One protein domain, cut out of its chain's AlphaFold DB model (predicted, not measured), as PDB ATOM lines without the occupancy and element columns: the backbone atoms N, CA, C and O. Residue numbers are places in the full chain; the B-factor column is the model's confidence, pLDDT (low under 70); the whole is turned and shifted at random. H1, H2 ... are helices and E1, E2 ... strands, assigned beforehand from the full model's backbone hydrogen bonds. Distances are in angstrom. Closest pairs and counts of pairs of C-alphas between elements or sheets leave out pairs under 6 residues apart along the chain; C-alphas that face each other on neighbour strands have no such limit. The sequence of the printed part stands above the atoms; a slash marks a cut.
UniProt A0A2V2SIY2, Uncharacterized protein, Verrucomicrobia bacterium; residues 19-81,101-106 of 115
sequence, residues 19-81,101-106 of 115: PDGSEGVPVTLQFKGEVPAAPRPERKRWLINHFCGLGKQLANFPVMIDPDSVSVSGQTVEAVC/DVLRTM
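Overview. This is residues 19 to 81 and 101 to 106 of the 115 residues of an uncharacterized protein of Verrucomicrobia bacterium (UniProt A0A2V2SIY2). A small twisted sheet of three strands has one long helix, H1, packed over one face and running along the strands, while beyond a cut residues 101 to 102 pair with edge strand E1. The 69 printed residues include three named strands and one named helix, in the order E1, H1, E2, E3. The sheet's order is E1, E3, E2, all antiparallel, and the class is mixed, helices and strands. The whole is compact, with a radius of gyration of the C-alphas of 12.7 A and spans of 41 by 29 by 19 A.

Arrangement. E1, residues 23 to 31, is antiparallel to E3, residues 76 to 81, at 154 degrees, with N 27 and O 79 2.7 A apart, within hydrogen-bond range. H1, residues 40 to 57, is on the sheet at a height of 8.7 A, over E3 and E2, residues 64 to 71, in two layers, a helix on one face of a sheet. On the local plane it stands at 20 degrees to E3, along the strands. The closest C-alphas of H1 and E2, those of Ile 48 and Pro 67, are 5.8 A apart. In H1 every O i to N i+4 pair is within hydrogen-bond range. E1, H1 and E2 form a split strand-helix-strand unit, two strands running the same way with E3 between them, and its crossover is right-handed. E2 bends by 76 degrees at residue 68. E2 and E3 form a hairpin, at 161 degrees, with N 66 and O 78 2.9 A apart, within hydrogen-bond range.

Along the chain. E1 begins at C-alpha 23 (190.224, 87.054, 125.535) and is 25.0 A long. H1 is 25.5 A long, E2 16.5 A and E3 15.5 A, ending at C-alpha 81 (187.983, 94.921, 123.219).

Size, cuts and confidence. The C-alphas farthest apart, those of Gly 21 and Ala 37, are 41.5 A apart. Residues 82 to 100 are not printed, and C-alphas 81 and 101 are 11.5 A apart across this cut. No link between named elements is long. The model's pLDDT is under 70 at residue 19 and residues 104 to 106.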
ATOM      1  N   PRO A  19     195.918  89.182 119.709       68.81
ATOM      2  CA  PRO A  19     197.322  88.854 119.422       68.81
ATOM      3  C   PRO A  19     198.221  88.791 120.670       68.81
ATOM      4  O   PRO A  19     199.260  88.143 120.639       68.81
ATOM      5  N   ASP A  20     197.802  89.419 121.771       70.00
ATOM      6  CA  ASP A  20     198.464  89.370 123.082       70.00
ATOM      7  C   ASP A  20     198.112  88.099 123.895       70.00
ATOM      8  O   ASP A  20     198.546  87.915 125.024       70.00
ATOM      9  N   GLY A  21     197.278  87.208 123.347       71.50
ATOM     10  CA  GLY A  21     196.814  85.982 124.004       71.50
ATOM     11  C   GLY A  21     195.592  86.162 124.912       71.50
ATOM     12  O   GLY A  21     195.010  85.164 125.333       71.50
ATOM     13  N   SER A  22     195.173  87.406 125.160       78.25
ATOM     14  CA  SER A  22     193.994  87.761 125.964       78.25
ATOM     15  C   SER A  22     192.659  87.451 125.263       78.25
ATOM     16  O   SER A  22     192.567  87.472 124.033       78.25
ATOM     17  N   GLU A  23     191.597  87.210 126.043       82.88
ATOM     18  CA  GLU A  23     190.224  87.054 125.535       82.88
ATOM     19  C   GLU A  23     189.638  88.418 125.116       82.88
ATOM     20  O   GLU A  23     189.488  89.343 125.917       82.88
ATOM     21  N   GLY A  24     189.285  88.541 123.839       83.69
ATOM     22  CA  GLY A  24     188.628  89.702 123.252       83.69
ATOM     23  C   GLY A  24     187.153  89.438 122.966       83.69
ATOM     24  O   GLY A  24     186.769  88.369 122.499       83.69
ATOM     25  N   VAL A  25     186.314  90.435 123.209       84.94
ATOM     26  CA  VAL A  25     184.919  90.478 122.777       84.94
ATOM     27  C   VAL A  25     184.853  91.296 121.488       84.94
ATOM     28  O   VAL A  25     185.212  92.478 121.513       84.94
ATOM     29  N   PRO A  26     184.380  90.718 120.373       86.56
ATOM     30  CA  PRO A  26     184.037  91.490 119.199       86.56
ATOM     31  C   PRO A  26     182.809  92.350 119.519       86.56
ATOM     32  O   PRO A  26     181.796  91.898 120.061       86.56
ATOM     33  N   VAL A  27     182.902  93.627 119.198       88.25
ATOM     34  CA  VAL A  27     181.873  94.636 119.401       88.25
ATOM     35  C   VAL A  27     181.661  95.412 118.111       88.25
ATOM     36  O   VAL A  27     182.571  95.616 117.316       88.25
ATOM     37  N   THR A  28     180.439  95.868 117.899       90.38
ATOM     38  CA  THR A  28     180.106  96.851 116.880       90.38
ATOM     39  C   THR A  28     179.988  98.215 117.533       90.38
ATOM     40  O   THR A  28     179.240  98.407 118.493       90.38
ATOM     41  N   LEU A  29     180.700  99.181 116.974       91.00
ATOM     42  CA  LEU A  29     180.573 100.589 117.299       91.00
ATOM     43  C   LEU A  29     179.639 101.235 116.289       91.00
ATOM     44  O   LEU A  29     179.921 101.207 115.097       91.00
ATOM     45  N   GLN A  30     178.544 101.825 116.749       92.62
ATOM     46  CA  GLN A  30     177.608 102.570 115.917       92.62
ATOM     47  C   GLN A  30     177.694 104.058 116.233       92.62
ATOM     48  O   GLN A  30     177.410 104.466 117.357       92.62
ATOM     49  N   PHE A  31     177.997 104.882 115.236       92.00
ATOM     50  CA  PHE A  31     177.894 106.329 115.365       92.00
ATOM     51  C   PHE A  31     176.421 106.763 115.302       92.00
ATOM     52  O   PHE A  31     175.679 106.340 114.414       92.00
ATOM     53  N   LYS A  32     175.976 107.562 116.281       90.81
ATOM     54  CA  LYS A  32     174.599 108.084 116.369       90.81
ATOM     55  C   LYS A  32     174.458 109.527 115.890       90.81
ATOM     56  O   LYS A  32     173.342 110.040 115.890       90.81
ATOM     57  N   GLY A  33     175.560 110.175 115.524       87.25
ATOM     58  CA  GLY A  33     175.536 111.541 115.021       87.25
ATOM     59  C   GLY A  33     175.120 111.633 113.557       87.25
ATOM     60  O   GLY A  33     174.801 110.644 112.895       87.25
ATOM     61  N   GLU A  34     175.134 112.859 113.050       86.50
ATOM     62  CA  GLU A  34     174.865 113.135 111.647       86.50
ATOM     63  C   GLU A  34     176.112 112.883 110.800       86.50
ATOM     64  O   GLU A  34     177.214 113.343 111.103       86.50
ATOM     65  N   VAL A  35     175.923 112.152 109.706       86.81
ATOM     66  CA  VAL A  35     176.931 111.971 108.662       86.81
ATOM     67  C   VAL A  35     176.733 113.006 107.564       86.81
ATOM     68  O   VAL A  35     175.593 113.355 107.248       86.81
ATOM     69  N   PRO A  36     177.814 113.457 106.907       86.00
ATOM     70  CA  PRO A  36     177.696 114.397 105.807       86.00
ATOM     71  C   PRO A  36     176.809 113.832 104.689       86.00
ATOM     72  O   PRO A  36     176.902 112.650 104.316       86.00
ATOM     73  N   ALA A  37     176.000 114.717 104.099       83.94
ATOM     74  CA  ALA A  37     175.201 114.468 102.898       83.94
ATOM     75  C   ALA A  37     176.084 114.378 101.634       83.94
ATOM     76  O   ALA A  37     175.815 114.994 100.611       83.94
ATOM     77  N   ALA A  38     177.168 113.610 101.722       86.50
ATOM     78  CA  ALA A  38     178.107 113.333 100.650       86.50
ATOM     79  C   ALA A  38     177.772 111.991  99.961       86.50
ATOM     80  O   ALA A  38     177.079 111.144 100.554       86.50
ATOM     81  N   PRO A  39     178.284 111.765  98.737       89.69
ATOM     82  CA  PRO A  39     178.273 110.472  98.064       89.69
ATOM     83  C   PRO A  39     178.811 109.335  98.941       89.69
ATOM     84  O   PRO A  39     179.676 109.523  99.797       89.69
ATOM     85  N   ARG A  40     178.341 108.108  98.683       86.38
ATOM     86  CA  ARG A  40     178.735 106.896  99.424       86.38
ATOM     87  C   ARG A  40     180.257 106.729  99.641       86.38
ATOM     88  O   ARG A  40     180.617 106.420 100.778       86.38
ATOM     89  N   PRO A  41     181.149 106.906  98.641       88.12
ATOM     90  CA  PRO A  41     182.592 106.749  98.862       88.12
ATOM     91  C   PRO A  41     183.170 107.808  99.809       88.12
ATOM     92  O   PRO A  41     183.986 107.485 100.671       88.12
ATOM     93  N   GLU A  42     182.703 109.051  99.709       88.56
ATOM     94  CA  GLU A  42     183.131 110.143 100.587       88.56
ATOM     95  C   GLU A  42     182.619 109.939 102.011       88.56
ATOM     96  O   GLU A  42     183.373 110.092 102.968       88.56
ATOM     97  N   ARG A  43     181.372 109.476 102.161       88.69
ATOM     98  CA  ARG A  43     180.810 109.114 103.466       88.69
ATOM     99  C   ARG A  43     181.557 107.945 104.110       88.69
ATOM    100  O   ARG A  43     181.819 107.992 105.308       88.69
ATOM    101  N   LYS A  44     181.947 106.925 103.330       88.81
ATOM    102  CA  LYS A  44     182.787 105.819 103.826       88.81
ATOM    103  C   LYS A  44     184.116 106.351 104.352       88.81
ATOM    104  O   LYS A  44     184.501 106.025 105.466       88.81
ATOM    105  N   ARG A  45     184.789 107.203 103.577       90.00
ATOM    106  CA  ARG A  45     186.073 107.801 103.963       90.00
ATOM    107  C   ARG A  45     185.948 108.697 105.197       90.00
ATOM    108  O   ARG A  45     186.814 108.644 106.064       90.00
ATOM    109  N   TRP A  46     184.866 109.466 105.308       92.44
ATOM    110  CA  TRP A  46     184.569 110.256 106.502       92.44
ATOM    111  C   TRP A  46     184.385 109.366 107.736       92.44
ATOM    112  O   TRP A  46     185.036 109.605 108.746       92.44
ATOM    113  N   LEU A  47     183.584 108.297 107.635       91.00
ATOM    114  CA  LEU A  47     183.376 107.343 108.730       91.00
ATOM    115  C   LEU A  47     184.676 106.641 109.137       91.00
ATOM    116  O   LEU A  47     184.956 106.541 110.326       91.00
ATOM    117  N   ILE A  48     185.501 106.210 108.177       91.44
ATOM    118  CA  ILE A  48     186.821 105.626 108.462       91.44
ATOM    119  C   ILE A  48     187.683 106.616 109.250       91.44
ATOM    120  O   ILE A  48     188.251 106.253 110.277       91.44
ATOM    121  N   ASN A  49     187.754 107.877 108.811       91.56
ATOM    122  CA  ASN A  49     188.520 108.907 109.514       91.56
ATOM    123  C   ASN A  49     187.965 109.181 110.916       91.56
ATOM    124  O   ASN A  49     188.740 109.357 111.853       91.56
ATOM    125  N   HIS A  50     186.641 109.190 111.063       90.81
ATOM    126  CA  HIS A  50     185.953 109.392 112.334       90.81
ATOM    127  C   HIS A  50     186.260 108.266 113.329       90.81
ATOM    128  O   HIS A  50     186.715 108.530 114.440       90.81
ATOM    129  N   PHE A  51     186.122 107.005 112.909       91.00
ATOM    130  CA  PHE A  51     186.450 105.844 113.742       91.00
ATOM    131  C   PHE A  51     187.953 105.701 114.006       91.00
ATOM    132  O   PHE A  51     188.346 105.301 115.099       91.00
ATOM    133  N   CYS A  52     188.808 106.083 113.058       88.56
ATOM    134  CA  CYS A  52     190.250 106.173 113.288       88.56
ATOM    135  C   CYS A  52     190.580 107.252 114.336       88.56
ATOM    136  O   CYS A  52     191.409 107.030 115.217       88.56
ATOM    137  N   GLY A  53     189.899 108.402 114.282       89.38
ATOM    138  CA  GLY A  53     189.987 109.452 115.296       89.38
ATOM    139  C   GLY A  53     189.568 108.954 116.679       89.38
ATOM    140  O   GLY A  53     190.306 109.150 117.643       89.38
ATOM    141  N   LEU A  54     188.451 108.229 116.757       87.75
ATOM    142  CA  LEU A  54     187.999 107.571 117.982       87.75
ATOM    143  C   LEU A  54     189.046 106.571 118.500       87.75
ATOM    144  O   LEU A  54     189.386 106.597 119.677       87.75
ATOM    145  N   GLY A  55     189.628 105.747 117.624       86.06
ATOM    146  CA  GLY A  55     190.706 104.821 117.983       86.06
ATOM    147  C   GLY A  55     191.923 105.522 118.589       86.06
ATOM    148  O   GLY A  55     192.482 105.041 119.569       86.06
ATOM    149  N   LYS A  56     192.293 106.706 118.079       86.19
ATOM    150  CA  LYS A  56     193.364 107.529 118.668       86.19
ATOM    151  C   LYS A  56     192.989 108.082 120.043       86.19
ATOM    152  O   LYS A  56     193.836 108.111 120.928       86.19
ATOM    153  N   GLN A  57     191.740 108.505 120.242       85.50
ATOM    154  CA  GLN A  57     191.255 108.943 121.560       85.50
ATOM    155  C   GLN A  57     191.238 107.789 122.570       85.50
ATOM    156  O   GLN A  57     191.495 107.987 123.756       85.50
ATOM    157  N   LEU A  58     190.985 106.578 122.081       83.81
ATOM    158  CA  LEU A  58     190.963 105.347 122.855       83.81
ATOM    159  C   LEU A  58     192.311 104.621 122.858       83.81
ATOM    160  O   LEU A  58     192.350 103.471 123.269       83.81
ATOM    161  N   ALA A  59     193.417 105.262 122.465       79.88
ATOM    162  CA  ALA A  59     194.734 104.617 122.403       79.88
ATOM    163  C   ALA A  59     195.214 104.066 123.762       79.88
ATOM    164  O   ALA A  59     196.027 103.150 123.812       79.88
ATOM    165  N   ASN A  60     194.685 104.601 124.868       81.38
ATOM    166  CA  ASN A  60     194.942 104.101 126.223       81.38
ATOM    167  C   ASN A  60     194.123 102.845 126.575       81.38
ATOM    168  O   ASN A  60     194.358 102.216 127.609       81.38
ATOM    169  N   PHE A  61     193.147 102.482 125.740       81.44
ATOM    170  CA  PHE A  61     192.388 101.249 125.854       81.44
ATOM    171  C   PHE A  61     192.970 100.200 124.900       81.44
ATOM    172  O   PHE A  61     193.253 100.510 123.745       81.44
ATOM    173  N   PRO A  62     193.098  98.941 125.340       81.75
ATOM    174  CA  PRO A  62     193.513  97.821 124.491       81.75
ATOM    175  C   PRO A  62     192.402  97.410 123.498       81.75
ATOM    176  O   PRO A  62     191.959  96.268 123.494       81.75
ATOM    177  N   VAL A  63     191.895  98.345 122.690       84.31
ATOM    178  CA  VAL A  63     190.867  98.106 121.670       84.31
ATOM    179  C   VAL A  63     191.494  98.073 120.278       84.31
ATOM    180  O   VAL A  63     192.319  98.914 119.931       84.31
ATOM    181  N   MET A  64     191.066  97.120 119.458       85.75
ATOM    182  CA  MET A  64     191.422  97.042 118.043       85.75
ATOM    183  C   MET A  64     190.191  97.374 117.211       85.75
ATOM    184  O   MET A  64     189.228  96.620 117.237       85.75
ATOM    185  N   ILE A  65     190.196  98.501 116.504       88.31
ATOM    186  CA  ILE A  65     189.117  98.878 115.580       88.31
ATOM    187  C   ILE A  65     189.516  98.420 114.179       88.31
ATOM    188  O   ILE A  65     190.628  98.721 113.749       88.31
ATOM    189  N   ASP A  66     188.616  97.733 113.476       88.06
ATOM    190  CA  ASP A  66     188.828  97.283 112.102       88.06
ATOM    191  C   ASP A  66     188.247  98.303 111.102       88.06
ATOM    192  O   ASP A  66     187.028  98.392 110.940       88.06
ATOM    193  N   PRO A  67     189.080  99.130 110.442       83.50
ATOM    194  CA  PRO A  67     188.597 100.167 109.530       83.50
ATOM    195  C   PRO A  67     188.012  99.607 108.222       83.50
ATOM    196  O   PRO A  67     187.283 100.324 107.526       83.50
ATOM    197  N   ASP A  68     188.309  98.357 107.873       84.62
ATOM    198  CA  ASP A  68     187.822  97.706 106.658       84.62
ATOM    199  C   ASP A  68     186.360  97.244 106.806       84.62
ATOM    200  O   ASP A  68     185.584  97.334 105.846       84.62
ATOM    201  N   SER A  69     185.940  96.915 108.030       87.62
ATOM    202  CA  SER A  69     184.572  96.564 108.433       87.62
ATOM    203  C   SER A  69     183.591  97.747 108.538       87.62
ATOM    204  O   SER A  69     182.465  97.598 109.024       87.62
ATOM    205  N   VAL A  70     183.957  98.949 108.077       90.88
ATOM    206  CA  VAL A  70     183.063 100.121 108.125       90.88
ATOM    207  C   VAL A  70     181.834  99.942 107.220       90.88
ATOM    208  O   VAL A  70     181.926  99.897 105.988       90.88
ATOM    209  N   SER A  71     180.648  99.973 107.833       89.44
ATOM    210  CA  SER A  71     179.347  99.971 107.164       89.44
ATOM    211  C   SER A  71     178.746 101.374 107.109       89.44
ATOM    212  O   SER A  71     178.358 101.959 108.120       89.44
ATOM    213  N   VAL A  72     178.602 101.906 105.893       86.00
ATOM    214  CA  VAL A  72     178.054 103.252 105.646       86.00
ATOM    215  C   VAL A  72     176.561 103.342 105.974       86.00
ATOM    216  O   VAL A  72     176.111 104.362 106.488       86.00
ATOM    217  N   SER A  73     175.793 102.288 105.686       84.31
ATOM    218  CA  SER A  73     174.343 102.264 105.927       84.31
ATOM    219  C   SER A  73     174.014 102.180 107.416       84.31
ATOM    220  O   SER A  73     173.075 102.821 107.874       84.31
ATOM    221  N   GLY A  74     174.792 101.390 108.166       85.62
ATOM    222  CA  GLY A  74     174.633 101.249 109.615       85.62
ATOM    223  C   GLY A  74     175.340 102.337 110.421       85.62
ATOM    224  O   GLY A  74     175.048 102.484 111.609       85.62
ATOM    225  N   GLN A  75     176.247 103.083 109.777       91.81
ATOM    226  CA  GLN A  75     177.223 103.959 110.427       91.81
ATOM    227  C   GLN A  75     177.988 103.197 111.512       91.81
ATOM    228  O   GLN A  75     178.128 103.667 112.642       91.81
ATOM    229  N   THR A  76     178.411 101.977 111.179       92.38
ATOM    230  CA  THR A  76     179.027 101.052 112.129       92.38
ATOM    231  C   THR A  76     180.436 100.655 111.731       92.38
ATOM    232  O   THR A  76     180.764 100.647 110.546       92.38
ATOM    233  N   VAL A  77     181.243 100.275 112.714       91.88
ATOM    234  CA  VAL A  77     182.545  99.632 112.531       91.88
ATOM    235  C   VAL A  77     182.681  98.480 113.520       91.88
ATOM    236  O   VAL A  77     182.083  98.510 114.598       91.88
ATOM    237  N   GLU A  78     183.437  97.455 113.151       90.31
ATOM    238  CA  GLU A  78     183.751  96.351 114.050       90.31
ATOM    239  C   GLU A  78     185.005  96.680 114.860       90.31
ATOM    240  O   GLU A  78     185.928  97.345 114.390       90.31
ATOM    241  N   ALA A  79     185.020  96.253 116.114       89.12
ATOM    242  CA  ALA A  79     186.158  96.398 116.998       89.12
ATOM    243  C   ALA A  79     186.252  95.199 117.942       89.12
ATOM    244  O   ALA A  79     185.280  94.486 118.158       89.12
ATOM    245  N   VAL A  80     187.418  94.983 118.533       88.25
ATOM    246  CA  VAL A  80     187.660  93.949 119.537       88.25
ATOM    247  C   VAL A  80     188.198  94.629 120.783       88.25
ATOM    248  O   VAL A  80     189.196  95.344 120.716       88.25
ATOM    249  N   CYS A  81     187.542  94.417 121.918       86.94
ATOM    250  CA  CYS A  81     187.983  94.921 123.219       86.94
ATOM    251  C   CYS A  81     188.118  93.767 124.218       86.94
ATOM    252  O   CYS A  81     187.380  92.791 124.092       86.94
ATOM    253  N   ASP A 101     177.630  97.816 120.809       87.06
ATOM    254  CA  ASP A 101     176.855  96.579 120.850       87.06
ATOM    255  C   ASP A 101     177.803  95.382 120.745       87.06
ATOM    256  O   ASP A 101     178.800  95.439 120.036       87.06
ATOM    257  N   VAL A 102     177.548  94.309 121.489       83.94
ATOM    258  CA  VAL A 102     178.416  93.125 121.431       83.94
ATOM    259  C   VAL A 102     178.023  92.309 120.211       83.94
ATOM    260  O   VAL A 102     176.865  91.894 120.102       83.94
ATOM    261  N   LEU A 103     178.984  92.038 119.325       77.62
ATOM    262  CA  LEU A 103     178.776  91.121 118.215       77.62
ATOM    263  C   LEU A 103     178.592  89.733 118.802       77.62
ATOM    264  O   LEU A 103     179.533  89.042 119.179       77.62
ATOM    265  N   ARG A 104     177.335  89.312 118.893       65.31
ATOM    266  CA  ARG A 104     177.039  87.900 119.060       65.31
ATOM    267  C   ARG A 104     177.396  87.264 117.731       65.31
ATOM    268  O   ARG A 104     176.616  87.369 116.788       65.31
ATOM    269  N   THR A 105     178.548  86.608 117.649       53.44
ATOM    270  CA  THR A 105     178.738  85.600 116.615       53.44
ATOM    271  C   THR A 105     177.613  84.588 116.807       53.44
ATOM    272  O   THR A 105     177.611  83.745 117.702       53.44
ATOM    273  N   MET A 106     176.585  84.686 115.970       41.28
ATOM    274  CA  MET A 106     175.880  83.493 115.544       41.28
ATOM    275  C   MET A 106     176.906  82.723 114.720       41.28
ATOM    276  O   MET A 106     176.896  82.779 113.495       41.28
TER     277      MET A 106